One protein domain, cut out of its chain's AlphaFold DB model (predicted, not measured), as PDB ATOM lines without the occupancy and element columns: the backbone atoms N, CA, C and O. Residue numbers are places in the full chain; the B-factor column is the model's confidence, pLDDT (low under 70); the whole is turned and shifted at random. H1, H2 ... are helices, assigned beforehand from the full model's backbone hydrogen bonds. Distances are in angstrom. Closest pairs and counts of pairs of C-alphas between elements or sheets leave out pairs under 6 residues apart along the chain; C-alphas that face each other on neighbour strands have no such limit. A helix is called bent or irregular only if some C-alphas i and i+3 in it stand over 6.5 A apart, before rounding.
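This is residues 62 to 144 of the 319 residues of the protein "Tetratricopeptide (TPR) repeat protein" of Hymenobacter luteus (UniProt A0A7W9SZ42). Start with the two long helices H3 and H4, which fold back on each other as a helical hairpin; the two shorter helices H1 and H2 cross H4 one after the other on its side away from H3. H4 is the middle piece, touching the three other helices: H1 packs across its beginning, at residues 125 to 128, and H2 packs farther along it, at residues 129 to 136, while H3 is apart from both short helices. The 83 printed residues hold four named helices, in the order H1, H2, H3, H4, and no named strand, and the class is all helix, with mostly crossed packing. The whole is compact, with a radius of gyration of the C-alphas of 12.7 A and spans of 39 by 26 by 19 A.

Go along from the first printed residue through H1, residues 62 to 73, and then H2, residues 81 to 91. These two only just touch, with 3 pairs of C-alphas within 8 A, through residues 67 to 71 of H1 alone; their closest C-alphas, those of Ala 71 and Val 81, are 5.1 A apart. They run the same way at a steep tilt of 51 degrees. Next look at H3, residues 96 to 117, which is apart from H1 and from H2. The hub is H4, residues 125 to 143, which touches the other three helices. H3 and H4 form a hairpin, opposite ways at a shallow tilt of 23 degrees, and their closest C-alphas, those of Leu 106 and Ser 126, are 5.0 A apart. With residues 125 to 128 alone H4 touches H1, about perpendicular at 82 degrees; the closest C-alphas, those of Ser 66 and Pro 125, are 4.9 A apart. With residues 129 to 136 alone it touches H2, the same way at a steep tilt of 57 degrees, and the C-alphas of Lys 82 and Trp 132, the closest, are 7.1 A apart. In H1, H2 and H4 every O i to N i+4 pair is within hydrogen-bond range; in H3 it is 16 of 18.

Find C-alpha 62 at (138.485, 114.297, 148.837); from there H1 runs 16.5 A to C-alpha 73. H2 covers 15.3 A. H3 begins at C-alpha 96, at (118.705, 93.480, 154.938), and runs 30.1 A, with a kink of 34 degrees near residue 111; it is neither bent nor irregular, but only just: C-alphas 108 and 111 are 6.4 A apart. H4 runs 26.4 A and ends at C-alpha 143, at (125.561, 91.517, 166.822).

The two C-alphas farthest apart, those of Asn 118 and Lys 144, are 39.2 A apart. The printed part has no cut. The link from H2 to H3 is tight, those from H1 to H2 and from H3 to H4 are short. The mean pLDDT of the printed part is 88.6; look for low confidence, under 70, at residues 140 to 144.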
ATOM      1  N   HIS A  62     139.749 114.580 149.528       96.00
ATOM      2  CA  HIS A  62     138.485 114.297 148.837       96.00
ATOM      3  C   HIS A  62     137.480 113.607 149.761       96.00
ATOM      4  O   HIS A  62     136.327 114.035 149.844       96.00
ATOM      5  N   ARG A  63     137.938 112.613 150.535       96.25
ATOM      6  CA  ARG A  63     137.113 111.918 151.529       96.25
ATOM      7  C   ARG A  63     136.546 112.902 152.558       96.25
ATOM      8  O   ARG A  63     135.340 112.905 152.795       96.25
ATOM      9  N   ASN A  64     137.367 113.807 153.096       97.25
ATOM     10  CA  ASN A  64     136.921 114.838 154.041       97.25
ATOM     11  C   ASN A  64     135.907 115.816 153.418       97.25
ATOM     12  O   ASN A  64     134.937 116.191 154.081       97.25
ATOM     13  N   VAL A  65     136.087 116.215 152.152       97.62
ATOM     14  CA  VAL A  65     135.118 117.068 151.436       97.62
ATOM     15  C   VAL A  65     133.779 116.348 151.265       97.62
ATOM     16  O   VAL A  65     132.731 116.945 151.513       97.62
ATOM     17  N   SER A  66     133.794 115.063 150.915       97.94
ATOM     18  CA  SER A  66     132.581 114.250 150.799       97.94
ATOM     19  C   SER A  66     131.863 114.069 152.138       97.94
ATOM     20  O   SER A  66     130.641 114.208 152.189       97.94
ATOM     21  N   ILE A  67     132.593 113.828 153.234       97.88
ATOM     22  CA  ILE A  67     132.011 113.752 154.587       97.88
ATOM     23  C   ILE A  67     131.384 115.095 154.972       97.88
ATOM     24  O   ILE A  67     130.261 115.124 155.471       97.88
ATOM     25  N   LYS A  68     132.059 116.215 154.687       98.12
ATOM     26  CA  LYS A  68     131.508 117.554 154.933       98.12
ATOM     27  C   LYS A  68     130.215 117.790 154.146       98.12
ATOM     28  O   LYS A  68     129.240 118.259 154.724       98.12
ATOM     29  N   ALA A  69     130.174 117.413 152.868       97.75
ATOM     30  CA  ALA A  69     128.968 117.526 152.047       97.75
ATOM     31  C   ALA A  69     127.808 116.670 152.590       97.75
ATOM     32  O   ALA A  69     126.654 117.103 152.575       97.75
ATOM     33  N   LEU A  70     128.097 115.472 153.110       97.75
ATOM     34  CA  LEU A  70     127.102 114.642 153.797       97.75
ATOM     35  C   LEU A  70     126.611 115.303 155.092       97.75
ATOM     36  O   LEU A  70     125.412 115.291 155.359       97.75
ATOM     37  N   ALA A  71     127.509 115.903 155.875       98.00
ATOM     38  CA  ALA A  71     127.157 116.573 157.124       98.00
ATOM     39  C   ALA A  71     126.242 117.782 156.872       98.00
ATOM     40  O   ALA A  71     125.227 117.937 157.550       98.00
ATOM     41  N   GLU A  72     126.542 118.573 155.837       97.81
ATOM     42  CA  GLU A  72     125.695 119.672 155.361       97.81
ATOM     43  C   GLU A  72     124.319 119.169 154.896       97.81
ATOM     44  O   GLU A  72     123.296 119.736 155.280       97.81
ATOM     45  N   TYR A  73     124.271 118.070 154.132       97.19
ATOM     46  CA  TYR A  73     123.018 117.451 153.681       97.19
ATOM     47  C   TYR A  73     122.134 116.985 154.850       97.19
ATOM     48  O   TYR A  73     120.920 117.192 154.828       97.19
ATOM     49  N   HIS A  74     122.740 116.395 155.882       96.25
ATOM     50  CA  HIS A  74     122.051 115.934 157.090       96.25
ATOM     51  C   HIS A  74     121.873 117.026 158.162       96.25
ATOM     52  O   HIS A  74     121.312 116.740 159.216       96.25
ATOM     53  N   GLN A  75     122.323 118.261 157.905       97.69
ATOM     54  CA  GLN A  75     122.263 119.399 158.835       97.69
ATOM     55  C   GLN A  75     122.876 119.086 160.213       97.69
ATOM     56  O   GLN A  75     122.296 119.379 161.258       97.69
ATOM     57  N   CYS A  76     124.059 118.477 160.217       97.56
ATOM     58  CA  CYS A  76     124.733 118.018 161.428       97.56
ATOM     59  C   CYS A  76     126.239 118.323 161.421       97.56
ATOM     60  O   CYS A  76     126.778 118.837 160.440       97.56
ATOM     61  N   SER A  77     126.926 118.041 162.532       98.19
ATOM     62  CA  SER A  77     128.387 118.142 162.592       98.19
ATOM     63  C   SER A  77     129.056 117.009 161.809       98.19
ATOM     64  O   SER A  77     128.513 115.911 161.684       98.19
ATOM     65  N   ILE A  78     130.275 117.270 161.324       97.62
ATOM     66  CA  ILE A  78     131.118 116.272 160.646       97.62
ATOM     67  C   ILE A  78     131.322 115.033 161.526       97.62
ATOM     68  O   ILE A  78     131.283 113.920 161.015       97.62
ATOM     69  N   ASP A  79     131.468 115.215 162.839       97.38
ATOM     70  CA  ASP A  79     131.714 114.111 163.774       97.38
ATOM     71  C   ASP A  79     130.495 113.187 163.949       97.38
ATOM     72  O   ASP A  79     130.661 112.006 164.235       97.38
ATOM     73  N   ASN A  80     129.276 113.690 163.718       97.25
ATOM     74  CA  ASN A  80     128.032 112.954 163.987       97.25
ATOM     75  C   ASN A  80     127.345 112.423 162.721       97.25
ATOM     76  O   ASN A  80     126.352 111.701 162.813       97.25
ATOM     77  N   VAL A  81     127.822 112.791 161.527       98.12
ATOM     78  CA  VAL A  81     127.113 112.496 160.270       98.12
ATOM     79  C   VAL A  81     126.934 110.998 160.025       98.12
ATOM     80  O   VAL A  81     125.883 110.583 159.536       98.12
ATOM     81  N   LYS A  82     127.923 110.177 160.399       97.69
ATOM     82  CA  LYS A  82     127.838 108.719 160.276       97.69
ATOM     83  C   LYS A  82     126.718 108.175 161.156       97.69
ATOM     84  O   LYS A  82     125.855 107.458 160.657       97.69
ATOM     85  N   ASP A  83     126.698 108.558 162.427       96.06
ATOM     86  CA  ASP A  83     125.708 108.078 163.392       96.06
ATOM     87  C   ASP A  83     124.294 108.510 163.004       96.06
ATOM     88  O   ASP A  83     123.372 107.701 163.043       96.06
ATOM     89  N   ILE A  84     124.122 109.750 162.538       96.94
ATOM     90  CA  ILE A  84     122.829 110.260 162.057       96.94
ATOM     91  C   ILE A  84     122.369 109.506 160.808       96.94
ATOM     92  O   ILE A  84     121.199 109.131 160.704       96.94
ATOM     93  N   PHE A  85     123.280 109.240 159.869       96.69
ATOM     94  CA  PHE A  85     122.973 108.421 158.702       96.69
ATOM     95  C   PHE A  85     122.530 107.013 159.120       96.69
ATOM     96  O   PHE A  85     121.460 106.570 158.701       96.69
ATOM     97  N   ILE A  86     123.279 106.329 159.987       94.88
ATOM     98  CA  ILE A  86     122.919 104.987 160.467       94.88
ATOM     99  C   ILE A  86     121.597 104.996 161.241       94.88
ATOM    100  O   ILE A  86     120.738 104.147 160.994       94.88
ATOM    101  N   GLN A  87     121.382 105.975 162.115       92.62
ATOM    102  CA  GLN A  87     120.137 106.132 162.862       92.62
ATOM    103  C   GLN A  87     118.937 106.298 161.921       92.62
ATOM    104  O   GLN A  87     117.910 105.651 162.124       92.62
ATOM    105  N   SER A  88     119.083 107.063 160.830       92.25
ATOM    106  CA  SER A  88     118.018 107.205 159.829       92.25
ATOM    107  C   SER A  88     117.644 105.866 159.175       92.25
ATOM    108  O   SER A  88     116.470 105.582 158.942       92.25
ATOM    109  N   ILE A  89     118.625 104.989 158.939       88.69
ATOM    110  CA  ILE A  89     118.392 103.639 158.413       88.69
ATOM    111  C   ILE A  89     117.671 102.760 159.444       88.69
ATOM    112  O   ILE A  89     116.763 102.005 159.084       88.69
ATOM    113  N   VAL A  90     118.063 102.852 160.719       84.88
ATOM    114  CA  VAL A  90     117.433 102.120 161.831       84.88
ATOM    115  C   VAL A  90     115.963 102.517 161.979       84.88
ATOM    116  O   VAL A  90     115.097 101.645 162.071       84.88
ATOM    117  N   GLU A  91     115.664 103.816 161.954       87.12
ATOM    118  CA  GLU A  91     114.307 104.361 162.084       87.12
ATOM    119  C   GLU A  91     113.395 103.952 160.929       87.12
ATOM    120  O   GLU A  91     112.227 103.619 161.141       87.12
ATOM    121  N   LEU A  92     113.947 103.880 159.717       83.31
ATOM    122  CA  LEU A  92     113.250 103.380 158.533       83.31
ATOM    123  C   LEU A  92     112.980 101.866 158.579       83.31
ATOM    124  O   LEU A  92     112.288 101.354 157.698       83.31
ATOM    125  N   LYS A  93     113.507 101.142 159.580       82.75
ATOM    126  CA  LYS A  93     113.370  99.683 159.738       82.75
ATOM    127  C   LYS A  93     113.713  98.926 158.447       82.75
ATOM    128  O   LYS A  93     113.038  97.967 158.070       82.75
ATOM    129  N   VAL A  94     114.759  99.376 157.751       77.62
ATOM    130  CA  VAL A  94     115.163  98.827 156.450       77.62
ATOM    131  C   VAL A  94     115.557  97.354 156.607       77.62
ATOM    132  O   VAL A  94     116.433  97.019 157.404       77.62
ATOM    133  N   SER A  95     114.921  96.462 155.842       78.25
ATOM    134  CA  SER A  95     115.292  95.040 155.808       78.25
ATOM    135  C   SER A  95     116.679  94.842 155.191       78.25
ATOM    136  O   SER A  95     117.141  95.673 154.407       78.25
ATOM    137  N   VAL A  96     117.351  93.721 155.478       74.81
ATOM    138  CA  VAL A  96     118.705  93.480 154.938       74.81
ATOM    139  C   VAL A  96     118.714  93.466 153.403       74.81
ATOM    140  O   VAL A  96     119.592  94.067 152.788       74.81
ATOM    141  N   ASN A  97     117.698  92.880 152.767       71.19
ATOM    142  CA  ASN A  97     117.583  92.874 151.305       71.19
ATOM    143  C   ASN A  97     117.371  94.282 150.728       71.19
ATOM    144  O   ASN A  97     117.976  94.642 149.715       71.19
ATOM    145  N   ALA A  98     116.562  95.116 151.390       73.62
ATOM    146  CA  ALA A  98     116.393  96.512 150.996       73.62
ATOM    147  C   ALA A  98     117.699  97.309 151.168       73.62
ATOM    148  O   ALA A  98     118.070  98.082 150.285       73.62
ATOM    149  N   ALA A  99     118.441  97.054 152.248       79.88
ATOM    150  CA  ALA A  99     119.746  97.648 152.505       79.88
ATOM    151  C   ALA A  99     120.788  97.259 151.443       79.88
ATOM    152  O   ALA A  99     121.480  98.125 150.910       79.88
ATOM    153  N   GLN A 100     120.860  95.983 151.059       77.69
ATOM    154  CA  GLN A 100     121.745  95.511 149.988       77.69
ATOM    155  C   GLN A 100     121.399  96.139 148.633       77.69
ATOM    156  O   GLN A 100     122.291  96.559 147.887       77.69
ATOM    157  N   LYS A 101     120.102  96.257 148.314       79.69
ATOM    158  CA  LYS A 101     119.644  96.952 147.104       79.69
ATOM    159  C   LYS A 101     120.049  98.426 147.129       79.69
ATOM    160  O   LYS A 101     120.540  98.931 146.123       79.69
ATOM    161  N   TYR A 102     119.918  99.084 148.281       87.62
ATOM    162  CA  TYR A 102     120.343 100.468 148.470       87.62
ATOM    163  C   TYR A 102     121.858 100.642 148.289       87.62
ATOM    164  O   TYR A 102     122.279 101.521 147.540       87.62
ATOM    165  N   ILE A 103     122.683  99.750 148.854       84.06
ATOM    166  CA  ILE A 103     124.142  99.726 148.634       84.06
ATOM    167  C   ILE A 103     124.469  99.606 147.141       84.06
ATOM    168  O   ILE A 103     125.346 100.310 146.638       84.06
ATOM    169  N   LYS A 104     123.762  98.741 146.403       81.69
ATOM    170  CA  LYS A 104     123.959  98.597 144.954       81.69
ATOM    171  C   LYS A 104     123.659  99.902 144.212       81.69
ATOM    172  O   LYS A 104     124.432 100.277 143.333       81.69
ATOM    173  N   THR A 105     122.585 100.599 144.578       86.38
ATOM    174  CA  THR A 105     122.247 101.913 144.012       86.38
ATOM    175  C   THR A 105     123.304 102.966 144.348       86.38
ATOM    176  O   THR A 105     123.738 103.689 143.456       86.38
ATOM    177  N   LEU A 106     123.793 103.014 145.592       89.38
ATOM    178  CA  LEU A 106     124.880 103.917 145.980       89.38
ATOM    179  C   LEU A 106     126.138 103.679 145.131       89.38
ATOM    180  O   LEU A 106     126.679 104.627 144.575       89.38
ATOM    181  N   ARG A 107     126.534 102.414 144.925       83.94
ATOM    182  CA  ARG A 107     127.681 102.042 144.072       83.94
ATOM    183  C   ARG A 107     127.522 102.455 142.608       83.94
ATOM    184  O   ARG A 107     128.512 102.712 141.926       83.94
ATOM    185  N   GLN A 108     126.294 102.482 142.093       84.56
ATOM    186  CA  GLN A 108     126.025 102.979 140.741       84.56
ATOM    187  C   GLN A 108     126.223 104.499 140.671       84.56
ATOM    188  O   GLN A 108     126.856 104.986 139.735       84.56
ATOM    189  N   ASN A 109     125.764 105.227 141.692       89.69
ATOM    190  CA  ASN A 109     125.891 106.683 141.773       89.69
ATOM    191  C   ASN A 109     127.340 107.150 141.955       89.69
ATOM    192  O   ASN A 109     127.691 108.232 141.488       89.69
ATOM    193  N   THR A 110     128.188 106.324 142.570       91.06
ATOM    194  CA  THR A 110     129.604 106.611 142.817       91.06
ATOM    195  C   THR A 110     130.346 107.114 141.574       91.06
ATOM    196  O   THR A 110     131.075 108.097 141.639       91.06
ATOM    197  N   TYR A 111     130.131 106.499 140.409       84.19
ATOM    198  CA  TYR A 111     130.832 106.897 139.181       84.19
ATOM    199  C   TYR A 111     130.340 108.233 138.616       84.19
ATOM    200  O   TYR A 111     131.143 109.034 138.134       84.19
ATOM    201  N   ALA A 112     129.032 108.485 138.691       87.81
ATOM    202  CA  ALA A 112     128.451 109.755 138.267       87.81
ATOM    203  C   ALA A 112     128.930 110.905 139.170       87.81
ATOM    204  O   ALA A 112     129.291 111.974 138.677       87.81
ATOM    205  N   GLU A 113     128.993 110.669 140.483       94.06
ATOM    206  CA  GLU A 113     129.545 111.617 141.455       94.06
ATOM    207  C   GLU A 113     131.038 111.856 141.243       94.06
ATOM    208  O   GLU A 113     131.457 113.008 141.201       94.06
ATOM    209  N   SER A 114     131.827 110.795 141.056       92.44
ATOM    210  CA  SER A 114     133.272 110.877 140.816       92.44
ATOM    211  C   SER A 114     133.579 111.748 139.601       92.44
ATOM    212  O   SER A 114     134.383 112.673 139.699       92.44
ATOM    213  N   SER A 115     132.865 111.532 138.490       89.94
ATOM    214  CA  SER A 115     132.993 112.352 137.281       89.94
ATOM    215  C   SER A 115     132.642 113.823 137.538       89.94
ATOM    216  O   SER A 115     133.367 114.724 137.124       89.94
ATOM    217  N   LYS A 116     131.551 114.085 138.270       94.44
ATOM    218  CA  LYS A 116     131.077 115.446 138.566       94.44
ATOM    219  C   LYS A 116     131.999 116.209 139.521       94.44
ATOM    220  O   LYS A 116     132.155 117.418 139.376       94.44
ATOM    221  N   LEU A 117     132.546 115.523 140.519       93.31
ATOM    222  CA  LEU A 117     133.372 116.108 141.578       93.31
ATOM    223  C   LEU A 117     134.866 116.093 141.236       93.31
ATOM    224  O   LEU A 117     135.647 116.728 141.935       93.31
ATOM    225  N   ASN A 118     135.255 115.387 140.168       94.25
ATOM    226  CA  ASN A 118     136.645 115.065 139.855       94.25
ATOM    227  C   ASN A 118     137.361 114.374 141.034       94.25
ATOM    228  O   ASN A 118     138.504 114.685 141.363       94.25
ATOM    229  N   PHE A 119     136.647 113.465 141.704       93.75
ATOM    230  CA  PHE A 119     137.143 112.675 142.835       93.75
ATOM    231  C   PHE A 119     137.433 111.245 142.402       93.75
ATOM    232  O   PHE A 119     136.882 110.763 141.409       93.75
ATOM    233  N   ASP A 120     138.225 110.533 143.200       91.62
ATOM    234  CA  ASP A 120     138.263 109.083 143.097       91.62
ATOM    235  C   ASP A 120     136.871 108.492 143.411       91.62
ATOM    236  O   ASP A 120     136.203 108.983 144.328       91.62
ATOM    237  N   PRO A 121     136.402 107.458 142.687       90.88
ATOM    238  CA  PRO A 121     135.180 106.741 143.035       90.88
ATOM    239  C   PRO A 121     135.103 106.313 144.508       90.88
ATOM    240  O   PRO A 121     134.039 106.413 145.104       90.88
ATOM    241  N   ALA A 122     136.195 105.880 145.135       91.75
ATOM    242  CA  ALA A 122     136.186 105.474 146.541       91.75
ATOM    243  C   ALA A 122     135.921 106.638 147.517       91.75
ATOM    244  O   ALA A 122     135.428 106.412 148.621       91.75
ATOM    245  N   ASP A 123     136.185 107.878 147.099       95.94
ATOM    246  CA  ASP A 123     136.113 109.062 147.957       95.94
ATOM    247  C   ASP A 123     134.798 109.843 147.811       95.94
ATOM    248  O   ASP A 123     134.655 110.906 148.417       95.94
ATOM    249  N   THR A 124     133.824 109.379 147.018       96.62
ATOM    250  CA  THR A 124     132.562 110.118 146.807       96.62
ATOM    251  C   THR A 124     131.567 109.949 147.965       96.62
ATOM    252  O   THR A 124     131.608 108.946 148.683       96.62
ATOM    253  N   PRO A 125     130.591 110.868 148.134       98.06
ATOM    254  CA  PRO A 125     129.562 110.738 149.167       98.06
ATOM    255  C   PRO A 125     128.788 109.412 149.111       98.06
ATOM    256  O   PRO A 125     128.458 108.836 150.150       98.06
ATOM    257  N   SER A 126     128.481 108.904 147.913       96.62
ATOM    258  CA  SER A 126     127.799 107.615 147.760       96.62
ATOM    259  C   SER A 126     128.684 106.421 148.117       96.62
ATOM    260  O   SER A 126     128.166 105.471 148.705       96.62
ATOM    261  N   ALA A 127     129.988 106.458 147.825       94.81
ATOM    262  CA  ALA A 127     130.909 105.408 148.267       94.81
ATOM    263  C   ALA A 127     130.996 105.345 149.797       94.81
ATOM    264  O   ALA A 127     130.808 104.273 150.369       94.81
ATOM    265  N   ILE A 128     131.148 106.498 150.454       97.44
ATOM    266  CA  ILE A 128     131.223 106.599 151.919       97.44
ATOM    267  C   ILE A 128     129.935 106.085 152.582       97.44
ATOM    268  O   ILE A 128     129.988 105.277 153.505       97.44
ATOM    269  N   LYS A 129     128.752 106.468 152.078       97.06
ATOM    270  CA  LYS A 129     127.476 105.921 152.582       97.06
ATOM    271  C   LYS A 129     127.368 104.410 152.386       97.06
ATOM    272  O   LYS A 129     126.817 103.723 153.242       97.06
ATOM    273  N   ALA A 130     127.857 103.884 151.262       92.81
ATOM    274  CA  ALA A 130     127.839 102.449 150.996       92.81
ATOM    275  C   ALA A 130     128.772 101.687 151.950       92.81
ATOM    276  O   ALA A 130     128.414 100.595 152.389       92.81
ATOM    277  N   GLU A 131     129.928 102.268 152.278       94.38
ATOM    278  CA  GLU A 131     130.873 101.768 153.279       94.38
ATOM    279  C   GLU A 131     130.221 101.721 154.667       94.38
ATOM    280  O   GLU A 131     130.108 100.640 155.237       94.38
ATOM    281  N   TRP A 132     129.662 102.833 155.157       96.62
ATOM    282  CA  TRP A 132     128.983 102.871 156.460       96.62
ATOM    283  C   TRP A 132     127.787 101.925 156.540       96.62
ATOM    284  O   TRP A 132     127.588 101.258 157.550       96.62
ATOM    285  N   MET A 133     126.991 101.832 155.472       93.00
ATOM    286  CA  MET A 133     125.869 100.897 155.419       93.00
ATOM    287  C   MET A 133     126.351  99.446 155.483       93.00
ATOM    288  O   MET A 133     125.711  98.617 156.125       93.00
ATOM    289  N   LYS A 134     127.469  99.131 154.818       87.31
ATOM    290  CA  LYS A 134     128.083  97.806 154.884       87.31
ATOM    291  C   LYS A 134     128.590  97.521 156.295       87.31
ATOM    292  O   LYS A 134     128.242  96.479 156.818       87.31
ATOM    293  N   GLU A 135     129.311  98.448 156.923       90.12
ATOM    294  CA  GLU A 135     129.763  98.307 158.314       90.12
ATOM    295  C   GLU A 135     128.596  98.099 159.282       90.12
ATOM    296  O   GLU A 135     128.658  97.217 160.127       90.12
ATOM    297  N   TYR A 136     127.508  98.861 159.141       88.50
ATOM    298  CA  TYR A 136     126.307  98.685 159.958       88.50
ATOM    299  C   TYR A 136     125.640  97.329 159.731       88.50
ATOM    300  O   TYR A 136     125.176  96.709 160.683       88.50
ATOM    301  N   LEU A 137     125.562  96.860 158.482       83.31
ATOM    302  CA  LEU A 137     125.058  95.521 158.198       83.31
ATOM    303  C   LEU A 137     125.990  94.463 158.774       83.31
ATOM    304  O   LEU A 137     125.499  93.553 159.421       83.31
ATOM    305  N   ASP A 138     127.297  94.587 158.576       77.62
ATOM    306  CA  ASP A 138     128.290  93.654 159.093       77.62
ATOM    307  C   ASP A 138     128.208  93.605 160.624       77.62
ATOM    308  O   ASP A 138     128.130  92.509 161.163       77.62
ATOM    309  N   ASP A 139     128.078  94.750 161.306       79.44
ATOM    310  CA  ASP A 139     127.864  94.846 162.754       79.44
ATOM    311  C   ASP A 139     126.504  94.292 163.184       79.44
ATOM    312  O   ASP A 139     126.449  93.512 164.120       79.44
ATOM    313  N   LYS A 140     125.391  94.586 162.499       68.19
ATOM    314  CA  LYS A 140     124.073  93.979 162.791       68.19
ATOM    315  C   LYS A 140     124.037  92.476 162.539       68.19
ATOM    316  O   LYS A 140     123.266  91.774 163.190       68.19
ATOM    317  N   LEU A 141     124.821  91.991 161.585       56.25
ATOM    318  CA  LEU A 141     124.985  90.573 161.284       56.25
ATOM    319  C   LEU A 141     125.949  89.903 162.263       56.25
ATOM    320  O   LEU A 141     125.773  88.723 162.544       56.25
ATOM    321  N   TYR A 142     126.898  90.653 162.825       47.16
ATOM    322  CA  TYR A 142     127.770  90.216 163.915       47.16
ATOM    323  C   TYR A 142     127.078  90.259 165.286       47.16
ATOM    324  O   TYR A 142     127.318  89.397 166.127       47.16
ATOM    325  N   THR A 143     126.217  91.252 165.529       46.25
ATOM    326  CA  THR A 143     125.561  91.517 166.822       46.25
ATOM    327  C   THR A 143     124.185  90.873 166.933       46.25
ATOM    328  O   THR A 143     123.663  90.743 168.045       46.25
ATOM    329  N   LYS A 144     123.600  90.373 165.833       46.00
ATOM    330  CA  LYS A 144     122.557  89.345 165.925       46.00
ATOM    331  C   LYS A 144     123.202  88.049 166.410       46.00
ATOM    332  O   LYS A 144     123.644  87.234 165.612       46.00
TER     333      LYS A 144